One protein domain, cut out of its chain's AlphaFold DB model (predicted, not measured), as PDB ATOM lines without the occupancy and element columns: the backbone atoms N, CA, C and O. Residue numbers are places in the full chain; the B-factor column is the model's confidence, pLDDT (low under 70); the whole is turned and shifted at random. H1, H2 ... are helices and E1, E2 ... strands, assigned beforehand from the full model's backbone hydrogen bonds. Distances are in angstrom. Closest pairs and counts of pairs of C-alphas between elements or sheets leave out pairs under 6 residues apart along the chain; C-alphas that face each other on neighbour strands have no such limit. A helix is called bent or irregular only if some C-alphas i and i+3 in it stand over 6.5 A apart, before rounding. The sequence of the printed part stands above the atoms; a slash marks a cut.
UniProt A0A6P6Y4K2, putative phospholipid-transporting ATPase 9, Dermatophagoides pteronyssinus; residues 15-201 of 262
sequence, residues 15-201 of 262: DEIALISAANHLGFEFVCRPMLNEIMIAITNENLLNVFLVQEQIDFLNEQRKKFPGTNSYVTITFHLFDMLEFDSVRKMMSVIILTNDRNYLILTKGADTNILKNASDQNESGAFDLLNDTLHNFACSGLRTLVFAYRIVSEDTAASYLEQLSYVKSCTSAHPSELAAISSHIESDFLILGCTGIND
ATOM      1  N   ASP A  15     162.372 179.720 167.443       87.12
ATOM      2  CA  ASP A  15     161.031 179.348 167.893       87.12
ATOM      3  C   ASP A  15     160.952 177.842 168.192       87.12
ATOM      4  O   ASP A  15     160.276 177.416 169.128       87.12
ATOM      5  N   GLU A  16     161.665 177.012 167.425       88.94
ATOM      6  CA  GLU A  16     161.690 175.562 167.634       88.94
ATOM      7  C   GLU A  16     162.437 175.190 168.909       88.94
ATOM      8  O   GLU A  16     161.962 174.343 169.665       88.94
ATOM      9  N   ILE A  17     163.549 175.874 169.191       89.00
ATOM     10  CA  ILE A  17     164.301 175.707 170.441       89.00
ATOM     11  C   ILE A  17     163.414 176.077 171.629       89.00
ATOM     12  O   ILE A  17     163.347 175.328 172.604       89.00
ATOM     13  N   ALA A  18     162.677 177.188 171.539       90.38
ATOM     14  CA  ALA A  18     161.751 177.605 172.588       90.38
ATOM     15  C   ALA A  18     160.656 176.553 172.840       90.38
ATOM     16  O   ALA A  18     160.366 176.228 173.994       90.38
ATOM     17  N   LEU A  19     160.085 175.973 171.778       92.75
ATOM     18  CA  LEU A  19     159.075 174.915 171.882       92.75
ATOM     19  C   LEU A  19     159.632 173.628 172.507       92.75
ATOM     20  O   LEU A  19     158.998 173.061 173.398       92.75
ATOM     21  N   ILE A  20     160.817 173.178 172.087       92.25
ATOM     22  CA  ILE A  20     161.471 171.987 172.656       92.25
ATOM     23  C   ILE A  20     161.861 172.226 174.117       92.25
ATOM     24  O   ILE A  20     161.643 171.363 174.968       92.25
ATOM     25  N   SER A  21     162.361 173.418 174.446       90.12
ATOM     26  CA  SER A  21     162.666 173.798 175.825       90.12
ATOM     27  C   SER A  21     161.413 173.804 176.704       90.12
ATOM     28  O   SER A  21     161.469 173.362 177.853       90.12
ATOM     29  N   ALA A  22     160.279 174.285 176.186       91.81
ATOM     30  CA  ALA A  22     159.006 174.246 176.899       91.81
ATOM     31  C   ALA A  22     158.517 172.802 177.102       91.81
ATOM     32  O   ALA A  22     158.098 172.452 178.205       91.81
ATOM     33  N   ALA A  23     158.629 171.943 176.083       92.06
ATOM     34  CA  ALA A  23     158.301 170.522 176.198       92.06
ATOM     35  C   ALA A  23     159.153 169.827 177.274       92.06
ATOM     36  O   ALA A  23     158.604 169.129 178.130       92.06
ATOM     37  N   ASN A  24     160.462 170.104 177.304       90.12
ATOM     38  CA  ASN A  24     161.368 169.583 178.327       90.12
ATOM     39  C   ASN A  24     160.941 170.034 179.730       90.12
ATOM     40  O   ASN A  24     160.816 169.219 180.643       90.12
ATOM     41  N   HIS A  25     160.613 171.319 179.889       88.69
ATOM     42  CA  HIS A  25     160.117 171.856 181.158       88.69
ATOM     43  C   HIS A  25     158.821 171.175 181.634       88.69
ATOM     44  O   HIS A  25     158.625 170.992 182.835       88.69
ATOM     45  N   LEU A  26     157.948 170.772 180.706       89.19
ATOM     46  CA  LEU A  26     156.703 170.057 181.007       89.19
ATOM     47  C   LEU A  26     156.906 168.559 181.290       89.19
ATOM     48  O   LEU A  26     155.993 167.904 181.806       89.19
ATOM     49  N   GLY A  27     158.094 168.023 181.015       88.50
ATOM     50  CA  GLY A  27     158.450 166.637 181.301       88.50
ATOM     51  C   GLY A  27     158.632 165.739 180.081       88.50
ATOM     52  O   GLY A  27     158.652 164.519 180.248       88.50
ATOM     53  N   PHE A  28     158.728 166.315 178.881       89.44
ATOM     54  CA  PHE A  28     159.013 165.610 177.631       89.44
ATOM     55  C   PHE A  28     160.357 166.072 177.074       89.44
ATOM     56  O   PHE A  28     160.467 167.150 176.494       89.44
ATOM     57  N   GLU A  29     161.387 165.257 177.235       90.44
ATOM     58  CA  GLU A  29     162.742 165.584 176.802       90.44
ATOM     59  C   GLU A  29     163.041 164.906 175.463       90.44
ATOM     60  O   GLU A  29     162.955 163.684 175.338       90.44
ATOM     61  N   PHE A  30     163.381 165.690 174.439       90.50
ATOM     62  CA  PHE A  30     163.893 165.135 173.189       90.50
ATOM     63  C   PHE A  30     165.307 164.600 173.435       90.50
ATOM     64  O   PHE A  30     166.200 165.362 173.791       90.50
ATOM     65  N   VAL A  31     165.512 163.294 173.254       89.00
ATOM     66  CA  VAL A  31     166.790 162.644 173.584       89.00
ATOM     67  C   VAL A  31     167.713 162.637 172.375       89.00
ATOM     68  O   VAL A  31     168.818 163.169 172.417       89.00
ATOM     69  N   CYS A  32     167.279 161.988 171.294       88.12
ATOM     70  CA  CYS A  32     168.062 161.853 170.073       88.12
ATOM     71  C   CYS A  32     167.209 161.339 168.907       88.12
ATOM     72  O   CYS A  32     166.044 160.953 169.063       88.12
ATOM     73  N   ARG A  33     167.834 161.294 167.727       89.38
ATOM     74  CA  ARG A  33     167.365 160.550 166.553       89.38
ATOM     75  C   ARG A  33     168.300 159.363 166.310       89.38
ATOM     76  O   ARG A  33     169.362 159.566 165.722       89.38
ATOM     77  N   PRO A  34     167.963 158.146 166.776       88.00
ATOM     78  CA  PRO A  34     168.798 156.962 166.555       88.00
ATOM     79  C   PRO A  34     168.967 156.642 165.069       88.00
ATOM     80  O   PRO A  34     170.026 156.190 164.635       88.00
ATOM     81  N   MET A  35     167.911 156.897 164.296       90.31
ATOM     82  CA  MET A  35     167.862 156.782 162.844       90.31
ATOM     83  C   MET A  35     167.190 158.028 162.260       90.31
ATOM     84  O   MET A  35     166.499 158.761 162.963       90.31
ATOM     85  N   LEU A  36     167.351 158.259 160.952       86.19
ATOM     86  CA  LEU A  36     166.730 159.402 160.262       86.19
ATOM     87  C   LEU A  36     165.202 159.439 160.438       86.19
ATOM     88  O   LEU A  36     164.610 160.514 160.537       86.19
ATOM     89  N   ASN A  37     164.585 158.263 160.505       89.88
ATOM     90  CA  ASN A  37     163.150 158.047 160.618       89.88
ATOM     91  C   ASN A  37     162.698 157.689 162.046       89.88
ATOM     92  O   ASN A  37     161.586 157.205 162.224       89.88
ATOM     93  N   GLU A  38     163.529 157.896 163.067       91.19
ATOM     94  CA  GLU A  38     163.176 157.586 164.455       91.19
ATOM     95  C   GLU A  38     163.500 158.759 165.375       91.19
ATOM     96  O   GLU A  38     164.588 159.330 165.318       91.19
ATOM     97  N   ILE A  39     162.558 159.102 166.251       91.38
ATOM     98  CA  ILE A  39     162.751 160.078 167.325       91.38
ATOM     99  C   ILE A  39     162.562 159.372 168.661       91.38
ATOM    100  O   ILE A  39     161.569 158.675 168.856       91.38
ATOM    101  N   MET A  40     163.474 159.606 169.602       89.50
ATOM    102  CA  MET A  40     163.321 159.174 170.989       89.50
ATOM    103  C   MET A  40     162.994 160.358 171.896       89.50
ATOM    104  O   MET A  40     163.738 161.341 171.941       89.50
ATOM    105  N   ILE A  41     161.902 160.235 172.651       90.00
ATOM    106  CA  ILE A  41     161.470 161.210 173.657       90.00
ATOM    107  C   ILE A  41     161.466 160.527 175.021       90.00
ATOM    108  O   ILE A  41     160.856 159.471 175.184       90.00
ATOM    109  N   ALA A  42     162.132 161.118 176.006       88.88
ATOM    110  CA  ALA A  42     162.079 160.684 177.393       88.88
ATOM    111  C   ALA A  42     160.930 161.377 178.134       88.88
ATOM    112  O   ALA A  42     160.748 162.590 178.041       88.88
ATOM    113  N   ILE A  43     160.176 160.603 178.912       87.88
ATOM    114  CA  ILE A  43     159.227 161.126 179.890       87.88
ATOM    115  C   ILE A  43     159.962 161.254 181.218       87.88
ATOM    116  O   ILE A  43     160.362 160.261 181.831       87.88
ATOM    117  N   THR A  44     160.140 162.496 181.649       83.81
ATOM    118  CA  THR A  44     160.911 162.857 182.847       83.81
ATOM    119  C   THR A  44     160.003 163.235 184.017       83.81
ATOM    120  O   THR A  44     160.423 163.203 185.174       83.81
ATOM    121  N   ASN A  45     158.736 163.542 183.737       83.44
ATOM    122  CA  ASN A  45     157.725 163.843 184.742       83.44
ATOM    123  C   ASN A  45     156.955 162.577 185.149       83.44
ATOM    124  O   ASN A  45     156.209 162.004 184.356       83.44
ATOM    125  N   GLU A  46     157.092 162.181 186.416       77.81
ATOM    126  CA  GLU A  46     156.443 160.993 186.990       77.81
ATOM    127  C   GLU A  46     154.917 160.995 186.840       77.81
ATOM    128  O   GLU A  46     154.317 159.944 186.625       77.81
ATOM    129  N   ASN A  47     154.276 162.167 186.901       81.06
ATOM    130  CA  ASN A  47     152.821 162.254 186.772       81.06
ATOM    131  C   ASN A  47     152.342 161.859 185.369       81.06
ATOM    132  O   ASN A  47     151.217 161.389 185.217       81.06
ATOM    133  N   LEU A  48     153.195 162.030 184.355       79.38
ATOM    134  CA  LEU A  48     152.892 161.659 182.975       79.38
ATOM    135  C   LEU A  48     153.130 160.173 182.713       79.38
ATOM    136  O   LEU A  48     152.493 159.614 181.827       79.38
ATOM    137  N   LEU A  49     153.978 159.497 183.495       77.88
ATOM    138  CA  LEU A  49     154.231 158.062 183.317       77.88
ATOM    139  C   LEU A  49     152.940 157.245 183.422       77.88
ATOM    140  O   LEU A  49     152.721 156.353 182.611       77.88
ATOM    141  N   ASN A  50     152.047 157.616 184.341       75.19
ATOM    142  CA  ASN A  50     150.745 156.964 184.520       75.19
ATOM    143  C   ASN A  50     149.794 157.137 183.324       75.19
ATOM    144  O   ASN A  50     148.808 156.413 183.222       75.19
ATOM    145  N   VAL A  51     150.054 158.112 182.449       77.94
ATOM    146  CA  VAL A  51     149.256 158.356 181.239       77.94
ATOM    147  C   VAL A  51     149.726 157.458 180.095       77.94
ATOM    148  O   VAL A  51     148.905 156.966 179.329       77.94
ATOM    149  N   PHE A  52     151.038 157.240 179.981       72.56
ATOM    150  CA  PHE A  52     151.636 156.527 178.847       72.56
ATOM    151  C   PHE A  52     151.944 155.054 179.118       72.56
ATOM    152  O   PHE A  52     152.187 154.308 178.172       72.56
ATOM    153  N   LEU A  53     151.966 154.632 180.382       75.12
ATOM    154  CA  LEU A  53     152.385 153.292 180.777       75.12
ATOM    155  C   LEU A  53     151.293 152.558 181.533       75.12
ATOM    156  O   LEU A  53     150.565 153.132 182.341       75.12
ATOM    157  N   VAL A  54     151.243 151.247 181.316       79.38
ATOM    158  CA  VAL A  54     150.421 150.353 182.133       79.38
ATOM    159  C   VAL A  54     151.107 150.060 183.469       79.38
ATOM    160  O   VAL A  54     152.333 150.131 183.584       79.38
ATOM    161  N   GLN A  55     150.325 149.670 184.480       78.75
ATOM    162  CA  GLN A  55     150.824 149.434 185.840       78.75
ATOM    163  C   GLN A  55     152.014 148.460 185.887       78.75
ATOM    164  O   GLN A  55     152.987 148.721 186.586       78.75
ATOM    165  N   GLU A  56     151.993 147.390 185.088       80.69
ATOM    166  CA  GLU A  56     153.093 146.417 185.021       80.69
ATOM    167  C   GLU A  56     154.422 147.045 184.562       80.69
ATOM    168  O   GLU A  56     155.489 146.705 185.076       80.69
ATOM    169  N   GLN A  57     154.373 147.991 183.618       79.81
ATOM    170  CA  GLN A  57     155.559 148.709 183.145       79.81
ATOM    171  C   GLN A  57     156.087 149.656 184.224       79.81
ATOM    172  O   GLN A  57     157.296 149.747 184.425       79.81
ATOM    173  N   ILE A  58     155.189 150.321 184.954       78.81
ATOM    174  CA  ILE A  58     155.540 151.196 186.079       78.81
ATOM    175  C   ILE A  58     156.205 150.389 187.198       78.81
ATOM    176  O   ILE A  58     157.241 150.794 187.729       78.81
ATOM    177  N   ASP A  59     155.660 149.221 187.529       82.19
ATOM    178  CA  ASP A  59     156.215 148.335 188.552       82.19
ATOM    179  C   ASP A  59     157.610 147.836 188.150       82.19
ATOM    180  O   ASP A  59     158.545 147.900 188.954       82.19
ATOM    181  N   PHE A  60     157.788 147.446 186.883       81.44
ATOM    182  CA  PHE A  60     159.096 147.082 186.336       81.44
ATOM    183  C   PHE A  60     160.106 148.233 186.442       81.44
ATOM    184  O   PHE A  60     161.232 148.028 186.902       81.44
ATOM    185  N   LEU A  61     159.720 149.455 186.070       79.38
ATOM    186  CA  LEU A  61     160.582 150.636 186.176       79.38
ATOM    187  C   LEU A  61     160.981 150.922 187.622       79.38
ATOM    188  O   LEU A  61     162.153 151.187 187.906       79.38
ATOM    189  N   ASN A  62     160.034 150.806 188.551       81.50
ATOM    190  CA  ASN A  62     160.290 150.962 189.979       81.50
ATOM    191  C   ASN A  62     161.254 149.892 190.510       81.50
ATOM    192  O   ASN A  62     162.103 150.195 191.353       81.50
ATOM    193  N   GLU A  63     161.180 148.653 190.017       82.88
ATOM    194  CA  GLU A  63     162.174 147.624 190.333       82.88
ATOM    195  C   GLU A  63     163.565 147.957 189.790       82.88
ATOM    196  O   GLU A  63     164.550 147.774 190.510       82.88
ATOM    197  N   GLN A  64     163.672 148.457 188.554       79.38
ATOM    198  CA  GLN A  64     164.966 148.844 187.980       79.38
ATOM    199  C   GLN A  64     165.607 149.991 188.767       79.38
ATOM    200  O   GLN A  64     166.776 149.899 189.133       79.38
ATOM    201  N   ARG A  65     164.824 151.010 189.140       79.25
ATOM    202  CA  ARG A  65     165.282 152.130 189.984       79.25
ATOM    203  C   ARG A  65     165.790 151.669 191.351       79.25
ATOM    204  O   ARG A  65     166.771 152.206 191.857       79.25
ATOM    205  N   LYS A  66     165.150 150.653 191.947       81.56
ATOM    206  CA  LYS A  66     165.603 150.036 193.208       81.56
ATOM    207  C   LYS A  66     166.889 149.225 193.035       81.56
ATOM    208  O   LYS A  66     167.715 149.219 193.943       81.56
ATOM    209  N   LYS A  67     167.051 148.529 191.902       81.31
ATOM    210  CA  LYS A  67     168.250 147.731 191.582       81.31
ATOM    211  C   LYS A  67     169.462 148.606 191.251       81.31
ATOM    212  O   LYS A  67     170.577 148.226 191.597       81.31
ATOM    213  N   PHE A  68     169.243 149.774 190.648       76.19
ATOM    214  CA  PHE A  68     170.289 150.718 190.245       76.19
ATOM    215  C   PHE A  68     170.051 152.112 190.860       76.19
ATOM    216  O   PHE A  68     169.693 153.065 190.163       76.19
ATOM    217  N   PRO A  69     170.230 152.260 192.185       67.88
ATOM    218  CA  PRO A  69     170.041 153.542 192.851       67.88
ATOM    219  C   PRO A  69     171.073 154.565 192.355       67.88
ATOM    220  O   PRO A  69     172.272 154.293 192.342       67.88
ATOM    221  N   GLY A  70     170.604 155.746 191.951       63.75
ATOM    222  CA  GLY A  70     171.447 156.828 191.425       63.75
ATOM    223  C   GLY A  70     171.565 156.876 189.898       63.75
ATOM    224  O   GLY A  70     172.067 157.865 189.376       63.75
ATOM    225  N   THR A  71     171.060 155.872 189.169       63.09
ATOM    226  CA  THR A  71     170.809 156.026 187.728       63.09
ATOM    227  C   THR A  71     169.447 156.675 187.517       63.09
ATOM    228  O   THR A  71     168.448 156.192 188.053       63.09
ATOM    229  N   ASN A  72     169.388 157.748 186.726       59.56
ATOM    230  CA  ASN A  72     168.117 158.283 186.242       59.56
ATOM    231  C   ASN A  72     167.502 157.253 185.287       59.56
ATOM    232  O   ASN A  72     167.822 157.220 184.104       59.56
ATOM    233  N   SER A  73     166.647 156.370 185.802       64.75
ATOM    234  CA  SER A  73     165.832 155.494 184.959       64.75
ATOM    235  C   SER A  73     164.620 156.292 184.481       64.75
ATOM    236  O   SER A  73     163.614 156.400 185.191       64.75
ATOM    237  N   TYR A  74     164.751 156.902 183.307       69.38
ATOM    238  CA  TYR A  74     163.656 157.531 182.573       69.38
ATOM    239  C   TYR A  74     163.081 156.561 181.548       69.38
ATOM    240  O   TYR A  74     163.721 155.595 181.129       69.38
ATOM    241  N   VAL A  75     161.841 156.825 181.161       81.19
ATOM    242  CA  VAL A  75     161.139 156.034 180.158       81.19
ATOM    243  C   VAL A  75     161.266 156.739 178.835       81.19
ATOM    244  O   VAL A  75     160.852 157.885 178.714       81.19
ATOM    245  N   THR A  76     161.820 156.055 177.845       84.69
ATOM    246  CA  THR A  76     161.893 156.569 176.481       84.69
ATOM    247  C   THR A  76     160.796 155.954 175.630       84.69
ATOM    248  O   THR A  76     160.633 154.734 175.622       84.69
ATOM    249  N   ILE A  77     160.094 156.790 174.877       84.56
ATOM    250  CA  ILE A  77     159.185 156.380 173.813       84.56
ATOM    251  C   ILE A  77     159.871 156.671 172.482       84.56
ATOM    252  O   ILE A  77     160.349 157.784 172.252       84.56
ATOM    253  N   THR A  78     159.907 155.664 171.615       87.19
ATOM    254  CA  THR A  78     160.389 155.807 170.242       87.19
ATOM    255  C   THR A  78     159.202 156.028 169.317       87.19
ATOM    256  O   THR A  78     158.246 155.258 169.336       87.19
ATOM    257  N   PHE A  79     159.279 157.072 168.502       88.44
ATOM    258  CA  PHE A  79     158.323 157.372 167.447       88.44
ATOM    259  C   PHE A  79     158.970 157.131 166.089       88.44
ATOM    260  O   PHE A  79     160.071 157.622 165.827       88.44
ATOM    261  N   HIS A  80     158.267 156.415 165.216       90.75
ATOM    262  CA  HIS A  80     158.686 156.226 163.834       90.75
ATOM    263  C   HIS A  80     158.110 157.349 162.969       90.75
ATOM    264  O   HIS A  80     156.894 157.472 162.816       90.75
ATOM    265  N   LEU A  81     158.998 158.166 162.409       91.62
ATOM    266  CA  LEU A  81     158.683 159.152 161.386       91.62
ATOM    267  C   LEU A  81     158.526 158.451 160.044       91.62
ATOM    268  O   LEU A  81     159.410 157.732 159.585       91.62
ATOM    269  N   PHE A  82     157.402 158.705 159.406       89.94
ATOM    270  CA  PHE A  82     157.075 158.167 158.102       89.94
ATOM    271  C   PHE A  82     157.416 159.150 156.987       89.94
ATOM    272  O   PHE A  82     158.034 158.770 155.996       89.94
ATOM    273  N   ASP A  83     157.063 160.420 157.179       91.56
ATOM    274  CA  ASP A  83     157.485 161.511 156.309       91.56
ATOM    275  C   ASP A  83     157.518 162.836 157.077       91.56
ATOM    276  O   ASP A  83     156.905 162.983 158.141       91.56
ATOM    277  N   MET A  84     158.239 163.807 156.528       91.94
ATOM    278  CA  MET A  84     158.318 165.167 157.043       91.94
ATOM    279  C   MET A  84     158.069 166.147 155.905       91.94
ATOM    280  O   MET A  84     158.835 166.233 154.948       91.94
ATOM    281  N   LEU A  85     157.006 166.929 156.049       92.56
ATOM    282  CA  LEU A  85     156.715 168.050 155.180       92.56
ATOM    283  C   LEU A  85     157.326 169.283 155.837       92.56
ATOM    284  O   LEU A  85     156.736 169.867 156.748       92.56
ATOM    285  N   GLU A  86     158.535 169.632 155.396       91.19
ATOM    286  CA  GLU A  86     159.324 170.751 155.925       91.19
ATOM    287  C   GLU A  86     158.557 172.076 155.895       91.19
ATOM    288  O   GLU A  86     157.526 172.190 155.245       91.19
ATOM    289  N   PHE A  87     159.040 173.106 156.585       89.50
ATOM    290  CA  PHE A  87     158.400 174.413 156.489       89.50
ATOM    291  C   PHE A  87     158.519 174.972 155.067       89.50
ATOM    292  O   PHE A  87     159.602 175.015 154.488       89.50
ATOM    293  N   ASP A  88     157.404 175.453 154.526       83.75
ATOM    294  CA  ASP A  88     157.356 176.133 153.234       83.75
ATOM    295  C   ASP A  88     156.702 177.509 153.391       83.75
ATOM    296  O   ASP A  88     155.698 177.654 154.087       83.75
ATOM    297  N   SER A  89     157.260 178.533 152.742       81.88
ATOM    298  CA  SER A  89     156.805 179.922 152.899       81.88
ATOM    299  C   SER A  89     155.441 180.197 152.257       81.88
ATOM    300  O   SER A  89     154.767 181.156 152.645       81.88
ATOM    301  N   VAL A  90     155.006 179.353 151.314       82.19
ATOM    302  CA  VAL A  90     153.673 179.416 150.705       82.19
ATOM    303  C   VAL A  90     152.654 178.744 151.625       82.19
ATOM    304  O   VAL A  90     151.604 179.324 151.914       82.19
ATOM    305  N   ARG A  91     152.974 177.552 152.146       85.88
ATOM    306  CA  ARG A  91     152.105 176.794 153.064       85.88
ATOM    307  C   ARG A  91     152.057 177.380 154.473       85.88
ATOM    308  O   ARG A  91     151.037 177.237 155.140       85.88
ATOM    309  N   LYS A  92     153.128 178.046 154.913       90.31
ATOM    310  CA  LYS A  92     153.323 178.642 156.250       90.31
ATOM    311  C   LYS A  92     153.078 177.668 157.408       90.31
ATOM    312  O   LYS A  92     152.612 178.060 158.480       90.31
ATOM    313  N   MET A  93     153.384 176.397 157.187       92.81
ATOM    314  CA  MET A  93     153.255 175.326 158.170       92.81
ATOM    315  C   MET A  93     154.267 174.219 157.885       92.81
ATOM    316  O   MET A  93     154.837 174.150 156.795       92.81
ATOM    317  N   MET A  94     154.495 173.385 158.892       94.19
ATOM    318  CA  MET A  94     155.324 172.187 158.846       94.19
ATOM    319  C   MET A  94     154.520 171.036 159.450       94.19
ATOM    320  O   MET A  94     153.869 171.216 160.486       94.19
ATOM    321  N   SER A  95     154.622 169.857 158.841       95.94
ATOM    322  CA  SER A  95     153.941 168.654 159.314       95.94
ATOM    323  C   SER A  95     154.896 167.473 159.409       95.94
ATOM    324  O   SER A  95     155.796 167.306 158.587       95.94
ATOM    325  N   VAL A  96     154.675 166.618 160.399       95.12
ATOM    326  CA  VAL A  96     155.313 165.302 160.491       95.12
ATOM    327  C   VAL A  96     154.243 164.229 160.459       95.12
ATOM    328  O   VAL A  96     153.197 164.365 161.093       95.12
ATOM    329  N   ILE A  97     154.510 163.157 159.726       94.75
ATOM    330  CA  ILE A  97     153.665 161.969 159.697       94.75
ATOM    331  C   ILE A  97     154.373 160.913 160.531       94.75
ATOM    332  O   ILE A  97     155.513 160.558 160.236       94.75
ATOM    333  N   ILE A  98     153.716 160.422 161.574       93.19
ATOM    334  CA  ILE A  98     154.239 159.356 162.429       93.19
ATOM    335  C   ILE A  98     153.335 158.132 162.385       93.19
ATOM    336  O   ILE A  98     152.121 158.242 162.213       93.19
ATOM    337  N   LEU A  99     153.937 156.964 162.582       88.88
ATOM    338  CA  LEU A  99     153.209 155.740 162.888       88.88
ATOM    339  C   LEU A  99     153.172 155.574 164.407       88.88
ATOM    340  O   LEU A  99     154.216 155.458 165.053       88.88
ATOM    341  N   THR A 100     151.975 155.587 164.985       76.31
ATOM    342  CA  THR A 100     151.799 155.365 166.421       76.31
ATOM    343  C   THR A 100     151.940 153.880 166.762       76.31
ATOM    344  O   THR A 100     151.770 153.005 165.910       76.31
ATOM    345  N   ASN A 101     152.209 153.578 168.034       73.38
ATOM    346  CA  ASN A 101     152.311 152.194 168.519       73.38
ATOM    347  C   ASN A 101     151.014 151.392 168.300       73.38
ATOM    348  O   ASN A 101     151.066 150.182 168.084       73.38
ATOM    349  N   ASP A 102     149.871 152.082 168.264       72.88
ATOM    350  CA  ASP A 102     148.552 151.504 167.984       72.88
ATOM    351  C   ASP A 102     148.300 151.267 166.483       72.88
ATOM    352  O   ASP A 102     147.177 150.971 166.082       72.88
ATOM    353  N   ARG A 103     149.342 151.387 165.647       77.44
ATOM    354  CA  ARG A 103     149.313 151.218 164.185       77.44
ATOM    355  C   ARG A 103     148.419 152.215 163.448       77.44
ATOM    356  O   ARG A 103     147.938 151.918 162.359       77.44
ATOM    357  N   ASN A 104     148.233 153.405 164.012       83.44
ATOM    358  CA  ASN A 104     147.552 154.499 163.328       83.44
ATOM    359  C   ASN A 104     148.577 155.476 162.754       83.44
ATOM    360  O   ASN A 104     149.590 155.767 163.393       83.44
ATOM    361  N   TYR A 105     148.298 156.018 161.571       91.31
ATOM    362  CA  TYR A 105     149.073 157.130 161.038       91.31
ATOM    363  C   TYR A 105     148.539 158.426 161.632       91.31
ATOM    364  O   TYR A 105     147.335 158.685 161.616       91.31
ATOM    365  N   LEU A 106     149.435 159.235 162.179       93.88
ATOM    366  CA  LEU A 106     149.107 160.510 162.792       93.88
ATOM    367  C   LEU A 106     149.920 161.601 162.112       93.88
ATOM    368  O   LEU A 106     151.150 161.560 162.103       93.88
ATOM    369  N   ILE A 107     149.224 162.580 161.553       95.69
ATOM    370  CA  ILE A 107     149.831 163.812 161.067       95.69
ATOM    371  C   ILE A 107     149.802 164.802 162.219       95.69
ATOM    372  O   ILE A 107     148.739 165.046 162.785       95.69
ATOM    373  N   LEU A 108     150.955 165.366 162.558       96.56
ATOM    374  CA  LEU A 108     151.095 166.453 163.519       96.56
ATOM    375  C   LEU A 108     151.576 167.688 162.769       96.56
ATOM    376  O   LEU A 108     152.611 167.637 162.105       96.56
ATOM    377  N   THR A 109     150.853 168.792 162.900       96.62
ATOM    378  CA  THR A 109     151.107 170.021 162.144       96.62
ATOM    379  C   THR A 109     151.251 171.202 163.090       96.62
ATOM    380  O   THR A 109     150.468 171.365 164.029       96.62
ATOM    381  N   LYS A 110     152.244 172.052 162.813       95.88
ATOM    382  CA  LYS A 110     152.401 173.372 163.434       95.88
ATOM    383  C   LYS A 110     152.562 174.446 162.365       95.88
ATOM    384  O   LYS A 110     153.166 174.205 161.319       95.88
ATOM    385  N   GLY A 111     152.056 175.647 162.614       94.31
ATOM    386  CA  GLY A 111     152.105 176.703 161.607       94.31
ATOM    387  C   GLY A 111     151.279 177.932 161.939       94.31
ATOM    388  O   GLY A 111     150.772 178.082 163.052       94.31
ATOM    389  N   ALA A 112     151.160 178.815 160.952       91.88
ATOM    390  CA  ALA A 112     150.367 180.029 161.067       91.88
ATOM    391  C   ALA A 112     148.875 179.703 161.237       91.88
ATOM    392  O   ALA A 112     148.324 178.833 160.557       91.88
ATOM    393  N   ASP A 113     148.210 180.472 162.095       90.06
ATOM    394  CA  ASP A 113     146.778 180.363 162.372       90.06
ATOM    395  C   ASP A 113     145.926 180.412 161.101       90.06
ATOM    396  O   ASP A 113     145.126 179.516 160.853       90.06
ATOM    397  N   THR A 114     146.160 181.390 160.226       88.31
ATOM    398  CA  THR A 114     145.385 181.533 158.983       88.31
ATOM    399  C   THR A 114     145.525 180.351 158.024       88.31
ATOM    400  O   THR A 114     144.639 180.151 157.198       88.31
ATOM    401  N   ASN A 115     146.611 179.578 158.091       91.38
ATOM    402  CA  ASN A 115     146.861 178.448 157.197       91.38
ATOM    403  C   ASN A 115     146.317 177.140 157.777       91.38
ATOM    404  O   ASN A 115     145.705 176.361 157.048       91.38
ATOM    405  N   ILE A 116     146.473 176.929 159.084       93.56
ATOM    406  CA  ILE A 116     145.946 175.736 159.751       93.56
ATOM    407  C   ILE A 116     144.423 175.803 159.866       93.56
ATOM    408  O   ILE A 116     143.749 174.835 159.530       93.56
ATOM    409  N   LEU A 117     143.863 176.951 160.262       91.56
ATOM    410  CA  LEU A 117     142.416 177.090 160.468       91.56
ATOM    411  C   LEU A 117     141.610 176.956 159.170       91.56
ATOM    412  O   LEU A 117     140.488 176.465 159.201       91.56
ATOM    413  N   LYS A 118     142.189 177.313 158.014       91.81
ATOM    414  CA  LYS A 118     141.570 177.070 156.693       91.81
ATOM    415  C   LYS A 118     141.401 175.589 156.366       91.81
ATOM    416  O   LYS A 118     140.557 175.249 155.546       91.81
ATOM    417  N   ASN A 119     142.222 174.739 156.974       92.44
ATOM    418  CA  ASN A 119     142.249 173.298 156.762       92.44
ATOM    419  C   ASN A 119     141.676 172.535 157.966       92.44
ATOM    420  O   ASN A 119     141.891 171.331 158.085       92.44
ATOM    421  N   ALA A 120     140.980 173.222 158.877       93.06
ATOM    422  CA  ALA A 120     140.382 172.599 160.045       93.06
ATOM    423  C   ALA A 120     139.168 171.734 159.662       93.06
ATOM    424  O   ALA A 120     138.410 172.064 158.754       93.06
ATOM    425  N   SER A 121     138.997 170.624 160.374       92.25
ATOM    426  CA  SER A 121     137.871 169.702 160.238       92.25
ATOM    427  C   SER A 121     136.568 170.303 160.768       92.25
ATOM    428  O   SER A 121     136.570 171.009 161.781       92.25
ATOM    429  N   ASP A 122     135.439 169.903 160.187       87.94
ATOM    430  CA  ASP A 122     134.104 170.177 160.735       87.94
ATOM    431  C   ASP A 122     133.845 169.440 162.065       87.94
ATOM    432  O   ASP A 122     132.885 169.740 162.772       87.94
ATOM    433  N   GLN A 123     134.692 168.467 162.423       87.69
ATOM    434  CA  GLN A 123     134.607 167.721 163.684       87.69
ATOM    435  C   GLN A 123     135.105 168.509 164.903       87.69
ATOM    436  O   GLN A 123     134.944 168.048 166.034       87.69
ATOM    437  N   ASN A 124     135.731 169.669 164.695       88.19
ATOM    438  CA  ASN A 124     136.161 170.524 165.795       88.19
ATOM    439  C   ASN A 124     134.951 171.037 166.596       88.19
ATOM    440  O   ASN A 124     133.884 171.316 166.048       88.19
ATOM    441  N   GLU A 125     135.120 171.172 167.912       83.81
ATOM    442  CA  GLU A 125     134.038 171.588 168.806       83.81
ATOM    443  C   GLU A 125     133.516 172.989 168.444       83.81
ATOM    444  O   GLU A 125     134.274 173.952 168.281       83.81
ATOM    445  N   SER A 126     132.192 173.114 168.331       74.00
ATOM    446  CA  SER A 126     131.537 174.384 168.015       74.00
ATOM    447  C   SER A 126     131.808 175.415 169.117       74.00
ATOM    448  O   SER A 126     131.439 175.206 170.268       74.00
ATOM    449  N   GLY A 127     132.446 176.535 168.761       73.31
ATOM    450  CA  GLY A 127     132.830 177.612 169.688       73.31
ATOM    451  C   GLY A 127     134.285 177.562 170.176       73.31
ATOM    452  O   GLY A 127     134.791 178.574 170.659       73.31
ATOM    453  N   ALA A 128     135.005 176.449 169.980       78.94
ATOM    454  CA  ALA A 128     136.436 176.380 170.300       78.94
ATOM    455  C   ALA A 128     137.270 177.339 169.431       78.94
ATOM    456  O   ALA A 128     138.266 177.897 169.892       78.94
ATOM    457  N   PHE A 129     136.830 177.584 168.192       85.94
ATOM    458  CA  PHE A 129     137.479 178.526 167.280       85.94
ATOM    459  C   PHE A 129     137.401 179.978 167.745       85.94
ATOM    460  O   PHE A 129     138.376 180.703 167.578       85.94
ATOM    461  N   ASP A 130     136.287 180.402 168.345       87.06
ATOM    462  CA  ASP A 130     136.129 181.787 168.804       87.06
ATOM    463  C   ASP A 130     137.096 182.071 169.958       87.06
ATOM    464  O   ASP A 130     137.885 183.012 169.895       87.06
ATOM    465  N   LEU A 131     137.138 181.174 170.951       90.19
ATOM    466  CA  LEU A 131     138.086 181.263 172.064       90.19
ATOM    467  C   LEU A 131     139.546 181.232 171.586       90.19
ATOM    468  O   LEU A 131     140.395 181.969 172.099       90.19
ATOM    469  N   LEU A 132     139.852 180.370 170.613       92.44
ATOM    470  CA  LEU A 132     141.184 180.274 170.028       92.44
ATOM    471  C   LEU A 132     141.575 181.574 169.316       92.44
ATOM    472  O   LEU A 132     142.679 182.066 169.532       92.44
ATOM    473  N   ASN A 133     140.679 182.138 168.504       91.19
ATOM    474  CA  ASN A 133     140.915 183.387 167.783       91.19
ATOM    475  C   ASN A 133     141.130 184.562 168.742       91.19
ATOM    476  O   ASN A 133     142.077 185.325 168.555       91.19
ATOM    477  N   ASP A 134     140.326 184.663 169.802       92.31
ATOM    478  CA  ASP A 134     140.504 185.682 170.840       92.31
ATOM    479  C   ASP A 134     141.865 185.538 171.535       92.31
ATOM    480  O   ASP A 134     142.583 186.517 171.751       92.31
ATOM    481  N   THR A 135     142.271 184.304 171.849       94.12
ATOM    482  CA  THR A 135     143.571 184.023 172.479       94.12
ATOM    483  C   THR A 135     144.736 184.376 171.554       94.12
ATOM    484  O   THR A 135     145.684 185.040 171.978       94.12
ATOM    485  N   LEU A 136     144.655 183.990 170.278       92.88
ATOM    486  CA  LEU A 136     145.646 184.324 169.254       92.88
ATOM    487  C   LEU A 136     145.766 185.838 169.059       92.88
ATOM    488  O   LEU A 136     146.878 186.357 168.964       92.88
ATOM    489  N   HIS A 137     144.639 186.552 169.046       89.56
ATOM    490  CA  HIS A 137     144.624 188.007 168.959       89.56
ATOM    491  C   HIS A 137     145.307 188.645 170.173       89.56
ATOM    492  O   HIS A 137     146.202 189.472 170.008       89.56
ATOM    493  N   ASN A 138     144.979 188.198 171.387       91.69
ATOM    494  CA  ASN A 138     145.601 188.693 172.618       91.69
ATOM    495  C   ASN A 138     147.120 188.456 172.649       91.69
ATOM    496  O   ASN A 138     147.878 189.335 173.070       91.69
ATOM    497  N   PHE A 139     147.584 187.292 172.181       92.12
ATOM    498  CA  PHE A 139     149.013 187.004 172.049       92.12
ATOM    499  C   PHE A 139     149.693 187.915 171.027       92.12
ATOM    500  O   PHE A 139     150.726 188.502 171.348       92.12
ATOM    501  N   ALA A 140     149.092 188.104 169.850       86.62
ATOM    502  CA  ALA A 140     149.627 188.997 168.826       86.62
ATOM    503  C   ALA A 140     149.696 190.458 169.310       86.62
ATOM    504  O   ALA A 140     150.727 191.109 169.146       86.62
ATOM    505  N   CYS A 141     148.652 190.956 169.983       83.62
ATOM    506  CA  CYS A 141     148.642 192.289 170.600       83.62
ATOM    507  C   CYS A 141     149.703 192.447 171.696       83.62
ATOM    508  O   CYS A 141     150.203 193.547 171.915       83.62
ATOM    509  N   SER A 142     150.069 191.351 172.362       85.56
ATOM    510  CA  SER A 142     151.149 191.321 173.353       85.56
ATOM    511  C   SER A 142     152.541 191.164 172.724       85.56
ATOM    512  O   SER A 142     153.518 191.014 173.454       85.56
ATOM    513  N   GLY A 143     152.651 191.175 171.389       81.56
ATOM    514  CA  GLY A 143     153.918 191.029 170.670       81.56
ATOM    515  C   GLY A 143     154.452 189.598 170.598       81.56
ATOM    516  O   GLY A 143     155.600 189.397 170.216       81.56
ATOM    517  N   LEU A 144     153.649 188.598 170.966       88.06
ATOM    518  CA  LEU A 144     154.060 187.198 170.922       88.06
ATOM    519  C   LEU A 144     153.854 186.630 169.513       88.06
ATOM    520  O   LEU A 144     152.802 186.826 168.898       88.06
ATOM    521  N   ARG A 145     154.828 185.863 169.020       88.25
ATOM    522  CA  ARG A 145     154.680 185.081 167.793       88.25
ATOM    523  C   ARG A 145     153.758 183.900 168.056       88.25
ATOM    524  O   ARG A 145     154.005 183.073 168.934       88.25
ATOM    525  N   THR A 146     152.675 183.831 167.294       91.38
ATOM    526  CA  THR A 146     151.639 182.816 167.476       91.38
ATOM    527  C   THR A 146     151.817 181.644 166.523       91.38
ATOM    528  O   THR A 146     151.936 181.857 165.316       91.38
ATOM    529  N   LEU A 147     151.726 180.420 167.038       93.69
ATOM    530  CA  LEU A 147     151.608 179.200 166.234       93.69
ATOM    531  C   LEU A 147     150.376 178.417 166.672       93.69
ATOM    532  O   LEU A 147     150.033 178.407 167.854       93.69
ATOM    533  N   VAL A 148     149.727 177.748 165.725       95.88
ATOM    534  CA  VAL A 148     148.640 176.801 165.987       95.88
ATOM    535  C   VAL A 148     149.174 175.388 165.808       95.88
ATOM    536  O   VAL A 148     149.984 175.133 164.917       95.88
ATOM    537  N   PHE A 149     148.729 174.485 166.673       96.81
ATOM    538  CA  PHE A 149     149.034 173.063 166.626       96.81
ATOM    539  C   PHE A 149     147.762 172.296 166.317       96.81
ATOM    540  O   PHE A 149     146.704 172.557 166.898       96.81
ATOM    541  N   ALA A 150     147.873 171.335 165.416       96.62
ATOM    542  CA  ALA A 150     146.765 170.495 165.016       96.62
ATOM    543  C   ALA A 150     147.252 169.091 164.671       96.62
ATOM    544  O   ALA A 150     148.448 168.860 164.469       96.62
ATOM    545  N   TYR A 151     146.321 168.149 164.609       96.06
ATOM    546  CA  TYR A 151     146.609 166.789 164.189       96.06
ATOM    547  C   TYR A 151     145.506 166.218 163.316       96.06
ATOM    548  O   TYR A 151     144.382 166.714 163.294       96.06
ATOM    549  N   ARG A 152     145.821 165.127 162.626       94.75
ATOM    550  CA  ARG A 152     144.834 164.296 161.943       94.75
ATOM    551  C   ARG A 152     145.224 162.834 162.037       94.75
ATOM    552  O   ARG A 152     146.360 162.472 161.740       94.75
ATOM    553  N   ILE A 153     144.265 161.997 162.417       92.81
ATOM    554  CA  ILE A 153     144.406 160.544 162.326       92.81
ATOM    555  C   ILE A 153     144.062 160.136 160.895       92.81
ATOM    556  O   ILE A 153     143.024 160.522 160.360       92.81
ATOM    557  N   VAL A 154     144.944 159.361 160.278       92.00
ATOM    558  CA  VAL A 154     144.843 158.938 158.883       92.00
ATOM    559  C   VAL A 154     144.750 157.421 158.825       92.00
ATOM    560  O   VAL A 154     145.449 156.711 159.552       92.00
ATOM    561  N   SER A 155     143.868 156.919 157.962       90.88
ATOM    562  CA  SER A 155     143.741 155.485 157.722       90.88
ATOM    563  C   SER A 155     144.957 154.942 156.970       90.88
ATOM    564  O   SER A 155     145.641 155.661 156.239       90.88
ATOM    565  N   GLU A 156     145.200 153.641 157.112       89.44
ATOM    566  CA  GLU A 156     146.270 152.952 156.389       89.44
ATOM    567  C   GLU A 156     146.130 153.110 154.864       89.44
ATOM    568  O   GLU A 156     147.118 153.402 154.195       89.44
ATOM    569  N   ASP A 157     144.906 153.039 154.329       90.75
ATOM    570  CA  ASP A 157     144.635 153.222 152.896       90.75
ATOM    571  C   ASP A 157     145.040 154.617 152.394       90.75
ATOM    572  O   ASP A 157     145.656 154.757 151.335       90.75
ATOM    573  N   THR A 158     144.719 155.669 153.154       90.69
ATOM    574  CA  THR A 158     145.079 157.043 152.783       90.69
ATOM    575  C   THR A 158     146.589 157.260 152.873       90.69
ATOM    576  O   THR A 158     147.165 157.871 151.973       90.69
ATOM    577  N   ALA A 159     147.248 156.722 153.904       89.81
ATOM    578  CA  ALA A 159     148.703 156.793 154.036       89.81
ATOM    579  C   ALA A 159     149.426 156.028 152.910       89.81
ATOM    580  O   ALA A 159     150.401 156.528 152.345       89.81
ATOM    581  N   ALA A 160     148.923 154.850 152.533       90.00
ATOM    582  CA  ALA A 160     149.453 154.064 151.423       90.00
ATOM    583  C   ALA A 160     149.288 154.793 150.080       90.00
ATOM    584  O   ALA A 160     150.243 154.882 149.309       90.00
ATOM    585  N   SER A 161     148.111 155.379 149.826       92.50
ATOM    586  CA  SER A 161     147.869 156.167 148.609       92.50
ATOM    587  C   SER A 161     148.771 157.401 148.533       92.50
ATOM    588  O   SER A 161     149.325 157.697 147.474       92.50
ATOM    589  N   TYR A 162     148.977 158.091 149.659       93.25
ATOM    590  CA  TYR A 162     149.910 159.213 149.750       93.25
ATOM    591  C   TYR A 162     151.334 158.802 149.353       93.25
ATOM    592  O   TYR A 162     151.953 159.464 148.519       93.25
ATOM    593  N   LEU A 163     151.841 157.685 149.888       87.81
ATOM    594  CA  LEU A 163     153.169 157.183 149.528       87.81
ATOM    595  C   LEU A 163     153.287 156.813 148.057       87.81
ATOM    596  O   LEU A 163     154.310 157.100 147.436       87.81
ATOM    597  N   GLU A 164     152.277 156.142 147.509       90.75
ATOM    598  CA  GLU A 164     152.288 155.739 146.108       90.75
ATOM    599  C   GLU A 164     152.415 156.975 145.213       90.75
ATOM    600  O   GLU A 164     153.330 157.052 144.392       90.75
ATOM    601  N   GLN A 165     151.593 157.997 145.460       90.81
ATOM    602  CA  GLN A 165     151.645 159.266 144.733       90.81
ATOM    603  C   GLN A 165     152.988 159.981 144.918       90.81
ATOM    604  O   GLN A 165     153.592 160.434 143.944       90.81
ATOM    605  N   LEU A 166     153.491 160.047 146.153       88.88
ATOM    606  CA  LEU A 166     154.756 160.705 146.463       88.88
ATOM    607  C   LEU A 166     155.942 160.005 145.791       88.88
ATOM    608  O   LEU A 166     156.812 160.667 145.227       88.88
ATOM    609  N   SER A 167     155.982 158.674 145.836       88.12
ATOM    610  CA  SER A 167     157.032 157.866 145.209       88.12
ATOM    611  C   SER A 167     156.998 157.979 143.687       88.12
ATOM    612  O   SER A 167     158.048 158.147 143.068       88.12
ATOM    613  N   TYR A 168     155.799 157.984 143.098       88.56
ATOM    614  CA  TYR A 168     155.600 158.198 141.672       88.56
ATOM    615  C   TYR A 168     156.160 159.556 141.248       88.56
ATOM    616  O   TYR A 168     157.054 159.603 140.403       88.56
ATOM    617  N   VAL A 169     155.740 160.646 141.900       86.62
ATOM    618  CA  VAL A 169     156.215 161.997 141.566       86.62
ATOM    619  C   VAL A 169     157.721 162.128 141.791       86.62
ATOM    620  O   VAL A 169     158.414 162.624 140.909       86.62
ATOM    621  N   LYS A 170     158.270 161.616 142.903       84.62
ATOM    622  CA  LYS A 170     159.725 161.631 143.160       84.62
ATOM    623  C   LYS A 170     160.527 160.825 142.125       84.62
ATOM    624  O   LYS A 170     161.693 161.135 141.899       84.62
ATOM    625  N   SER A 171     159.931 159.804 141.501       85.44
ATOM    626  CA  SER A 171     160.576 159.001 140.450       85.44
ATOM    627  C   SER A 171     160.567 159.669 139.069       85.44
ATOM    628  O   SER A 171     161.381 159.325 138.209       85.44
ATOM    629  N   CYS A 172     159.677 160.638 138.843       83.94
ATOM    630  CA  CYS A 172     159.594 161.373 137.589       83.94
ATOM    631  C   CYS A 172     160.719 162.417 137.493       83.94
ATOM    632  O   CYS A 172     160.819 163.332 138.304       83.94
ATOM    633  N   THR A 173     161.534 162.355 136.436       67.00
ATOM    634  CA  THR A 173     162.641 163.305 136.190       67.00
ATOM    635  C   THR A 173     162.174 164.754 135.982       67.00
ATOM    636  O   THR A 173     162.972 165.683 136.070       67.00
ATOM    637  N   SER A 174     160.886 164.950 135.692       68.25
ATOM    638  CA  SER A 174     160.218 166.242 135.506       68.25
ATOM    639  C   SER A 174     159.219 166.549 136.623       68.25
ATOM    640  O   SER A 174     158.219 167.210 136.355       68.25
ATOM    641  N   ALA A 175     159.434 166.029 137.837       63.59
ATOM    642  CA  ALA A 175     158.575 166.302 138.987       63.59
ATOM    643  C   ALA A 175     158.366 167.814 139.139       63.59
ATOM    644  O   ALA A 175     159.295 168.558 139.469       63.59
ATOM    645  N   HIS A 176     157.154 168.285 138.851       74.56
ATOM    646  CA  HIS A 176     156.859 169.702 138.965       74.56
ATOM    647  C   HIS A 176     156.600 170.028 140.443       74.56
ATOM    648  O   HIS A 176     155.807 169.337 141.084       74.56
ATOM    649  N   PRO A 177     157.198 171.100 141.001       80.12
ATOM    650  CA  PRO A 177     156.947 171.522 142.382       80.12
ATOM    651  C   PRO A 177     155.454 171.671 142.728       80.12
ATOM    652  O   PRO A 177     155.054 171.462 143.869       80.12
ATOM    653  N   SER A 178     154.614 171.971 141.733       83.12
ATOM    654  CA  SER A 178     153.158 172.047 141.871       83.12
ATOM    655  C   SER A 178     152.489 170.709 142.202       83.12
ATOM    656  O   SER A 178     151.499 170.699 142.926       83.12
ATOM    657  N   GLU A 179     153.001 169.586 141.694       85.50
ATOM    658  CA  GLU A 179     152.435 168.257 141.966       85.50
ATOM    659  C   GLU A 179     152.735 167.831 143.404       85.50
ATOM    660  O   GLU A 179     151.835 167.403 144.124       85.50
ATOM    661  N   LEU A 180     153.971 168.046 143.867       84.69
ATOM    662  CA  LEU A 180     154.350 167.810 145.264       84.69
ATOM    663  C   LEU A 180     153.541 168.685 146.228       84.69
ATOM    664  O   LEU A 180     153.110 168.208 147.280       84.69
ATOM    665  N   ALA A 181     153.289 169.945 145.859       86.00
ATOM    666  CA  ALA A 181     152.443 170.841 146.638       86.00
ATOM    667  C   ALA A 181     150.987 170.353 146.708       86.00
ATOM    668  O   ALA A 181     150.373 170.438 147.769       86.00
ATOM    669  N   ALA A 182     150.443 169.799 145.620       88.44
ATOM    670  CA  ALA A 182     149.090 169.246 145.602       88.44
ATOM    671  C   ALA A 182     148.959 168.003 146.499       88.44
ATOM    672  O   ALA A 182     148.018 167.919 147.286       88.44
ATOM    673  N   ILE A 183     149.928 167.080 146.440       91.12
ATOM    674  CA  ILE A 183     149.975 165.894 147.315       91.12
ATOM    675  C   ILE A 183     150.079 166.333 148.786       91.12
ATOM    676  O   ILE A 183     149.333 165.847 149.636       91.12
ATOM    677  N   SER A 184     150.956 167.298 149.076       90.44
ATOM    678  CA  SER A 184     151.139 167.861 150.421       90.44
ATOM    679  C   SER A 184     149.862 168.520 150.944       90.44
ATOM    680  O   SER A 184     149.407 168.218 152.039       90.44
ATOM    681  N   SER A 185     149.215 169.359 150.135       89.69
ATOM    682  CA  SER A 185     147.964 170.018 150.521       89.69
ATOM    683  C   SER A 185     146.817 169.029 150.729       89.69
ATOM    684  O   SER A 185     145.921 169.304 151.521       89.69
ATOM    685  N   HIS A 186     146.812 167.900 150.014       91.06
ATOM    686  CA  HIS A 186     145.788 166.877 150.191       91.06
ATOM    687  C   HIS A 186     145.922 166.179 151.548       91.06
ATOM    688  O   HIS A 186     144.923 166.006 152.249       91.06
ATOM    689  N   ILE A 187     147.151 165.815 151.932       92.50
ATOM    690  CA  ILE A 187     147.412 165.153 153.214       92.50
ATOM    691  C   ILE A 187     147.282 166.142 154.390       92.50
ATOM    692  O   ILE A 187     146.768 165.777 155.443       92.50
ATOM    693  N   GLU A 188     147.640 167.416 154.188       93.69
ATOM    694  CA  GLU A 188     147.533 168.513 155.165       93.69
ATOM    695  C   GLU A 188     146.140 169.181 155.178       93.69
ATOM    696  O   GLU A 188     146.006 170.400 155.057       93.69
ATOM    697  N   SER A 189     145.087 168.376 155.315       93.19
ATOM    698  CA  SER A 189     143.687 168.822 155.373       93.19
ATOM    699  C   SER A 189     142.927 168.143 156.512       93.19
ATOM    700  O   SER A 189     143.422 167.156 157.049       93.19
ATOM    701  N   ASP A 190     141.720 168.620 156.842       94.38
ATOM    702  CA  ASP A 190     140.801 167.999 157.817       94.38
ATOM    703  C   ASP A 190     141.410 167.860 159.227       94.38
ATOM    704  O   ASP A 190     141.372 166.812 159.870       94.38
ATOM    705  N   PHE A 191     142.032 168.940 159.698       95.44
ATOM    706  CA  PHE A 191     142.761 168.961 160.960       95.44
ATOM    707  C   PHE A 191     141.860 169.145 162.186       95.44
ATOM    708  O   PHE A 191     141.008 170.034 162.234       95.44
ATOM    709  N   LEU A 192     142.132 168.378 163.237       95.25
ATOM    710  CA  LEU A 192     141.638 168.618 164.589       95.25
ATOM    711  C   LEU A 192     142.609 169.549 165.319       95.25
ATOM    712  O   LEU A 192     143.796 169.246 165.462       95.25
ATOM    713  N   ILE A 193     142.116 170.699 165.769       95.31
ATOM    714  CA  ILE A 193     142.940 171.720 166.413       95.31
ATOM    715  C   ILE A 193     143.219 171.321 167.863       95.31
ATOM    716  O   ILE A 193     142.306 171.002 168.617       95.31
ATOM    717  N   LEU A 194     144.493 171.361 168.261       93.94
ATOM    718  CA  LEU A 194     144.924 171.088 169.637       93.94
ATOM    719  C   LEU A 194     144.979 172.358 170.477       93.94
ATOM    720  O   LEU A 194     144.628 172.343 171.653       93.94
ATOM    721  N   GLY A 195     145.460 173.451 169.887       94.44
ATOM    722  CA  GLY A 195     145.636 174.715 170.590       94.44
ATOM    723  C   GLY A 195     146.638 175.632 169.906       94.44
ATOM    724  O   GLY A 195     146.996 175.436 168.743       94.44
ATOM    725  N   CYS A 196     147.098 176.643 170.639       95.19
ATOM    726  CA  CYS A 196     148.083 177.603 170.159       95.19
ATOM    727  C   CYS A 196     149.181 177.877 171.188       95.19
ATOM    728  O   CYS A 196     149.042 177.580 172.374       95.19
ATOM    729  N   THR A 197     150.270 178.478 170.721       95.12
ATOM    730  CA  THR A 197     151.369 178.974 171.553       95.12
ATOM    731  C   THR A 197     151.618 180.446 171.265       95.12
ATOM    732  O   THR A 197     151.488 180.867 170.119       95.12
ATOM    733  N   GLY A 198     152.036 181.203 172.281       93.38
ATOM    734  CA  GLY A 198     152.598 182.546 172.133       93.38
ATOM    735  C   GLY A 198     154.069 182.533 172.540       93.38
ATOM    736  O   GLY A 198     154.381 182.365 173.717       93.38
ATOM    737  N   ILE A 199     154.967 182.680 171.571       90.69
ATOM    738  CA  ILE A 199     156.417 182.677 171.780       90.69
ATOM    739  C   ILE A 199     156.888 184.127 171.835       90.69
ATOM    740  O   ILE A 199     156.575 184.923 170.955       90.69
ATOM    741  N   ASN A 200     157.623 184.483 172.882       85.50
ATOM    742  CA  ASN A 200     158.205 185.814 172.977       85.50
ATOM    743  C   ASN A 200     159.490 185.868 172.146       85.50
ATOM    744  O   ASN A 200     160.476 185.221 172.509       85.50
ATOM    745  N   ASP A 201     159.470 186.642 171.064       75.31
ATOM    746  CA  ASP A 201     160.645 186.888 170.237       75.31
ATOM    747  C   ASP A 201     161.517 187.958 170.900       75.31
ATOM    748  O   ASP A 201     161.336 189.166 170.720       75.31
TER     749      ASP A 201
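This is residues 15 to 201 of the 262 residues of the protein "putative phospholipid-transporting ATPase 9" of Dermatophagoides pteronyssinus (UniProt A0A6P6Y4K2). A seven-stranded sheet, strongly twisted and curled like part of a barrel, wraps round helix H1 in its hollow, while H4 and H5 pack on its other face by E6 and E7, and H6, side by side with H7, lies over E3 to E5. At one end of the longest axis H2 and H3 make a small outlying lobe by the start of the long bent strand E3, and residues 66 to 71 stick out there. You have 187 printed residues with 7 named helices and 7 named strands, in the order H1 E1 E2 H2 H3 E3 E4 E5 H4 H5 E6 H6 H7 E7; the class is mixed, helices and strands. The sheet runs E1 E2 E3 E4 E5 E6 E7, all antiparallel. The whole is only just compact, close to loose, with a radius of gyration of the C-alphas of 19.2 A and spans of 58 by 46 by 31 A.

Start at H1, residues 15 to 26, which is on the sheet and touches no helix; its closest C-alphas to edge strand E1, residues 28 to 32, are those of Ala 23 and Glu 29, 6.7 A apart. E1 and E2, residues 38 to 43, form a hairpin, where N 29 and O 42 are within hydrogen-bond range at 2.9 A. H2, residues 46 to 52, only grazes the sheet. H3, residues 55 to 67, is not on it; H2 and H3 are close but not clearly touching, the C-alphas of Leu 49 and Ile 58 being closest at 7.5 A. E3, residues 75 to 88, bends by 75 degrees at residue 82, and its pairing is staggered: look for N 41 and O 77 at 2.9 A towards E2, and N 85 and O 95 at 2.8 A towards E4, residues 93 to 99. With E5, residues 105 to 111, E3 and E4 form a meander, each strand the antiparallel neighbour of the one before; N 96 and O 108 are 2.9 A apart. H4, residues 113 to 119, runs along E6, residues 144 to 154, at a height over the sheet of 8.0 A; the C-alphas of Asp 113 and Val 148 are closest at 5.4 A. H5, residues 128 to 141, lies over E6 and edge strand E7, residues 192 to 200, at a height of 9.2 A; the C-alphas of Phe 139 and Gly 198 are closest at 5.7 A. Between neighbour strands E5 and E6, N 150 and O 109 are within hydrogen-bond range at 2.9 A, and between neighbour strands E6 and E7, N 145 and O 199 are within hydrogen-bond range at 2.8 A. H6, residues 156 to 171, touches H7, residues 177 to 187, with its residues 162 to 169 alone, in a helical hairpin at a shallow tilt of 6 degrees; Leu 166 and Ile 183 have the closest C-alphas, 7.1 A apart. H4, H5 and H6 on one face of the sheet make two layers, helices and sheet. Every O i to N i+4 pair is within hydrogen-bond range in H1, H3, H5, H6 and H7; H2 has 1 of 3 and 3 of 4 O i to N i+3 pairs, H4 1 of 3 and 2 of 4.

Find C-alpha 15 at (161.031, 179.348, 167.893); from there H1 runs 16.6 A to C-alpha 26. After E1, E2 and H2, H3 covers 18.4 A. E3 begins at C-alpha 75, (161.139, 156.034, 180.158), and spans 33.8 A; E4 spans 20.1 A and E5 19.8 A. Past H4, H5 spans 20.1 A, E6 32.1 A, H6 22.3 A and H7 15.8 A. E7 runs 25.3 A to C-alpha 200 at (158.205, 185.814, 172.977).

Lys 66 and Ser 174 have the C-alphas farthest apart, 60.2 A. The printed part has no cut, and no link is long. Residues 69 to 74 and 173 to 175 have pLDDT under 70; the mean of the printed part is 86.9.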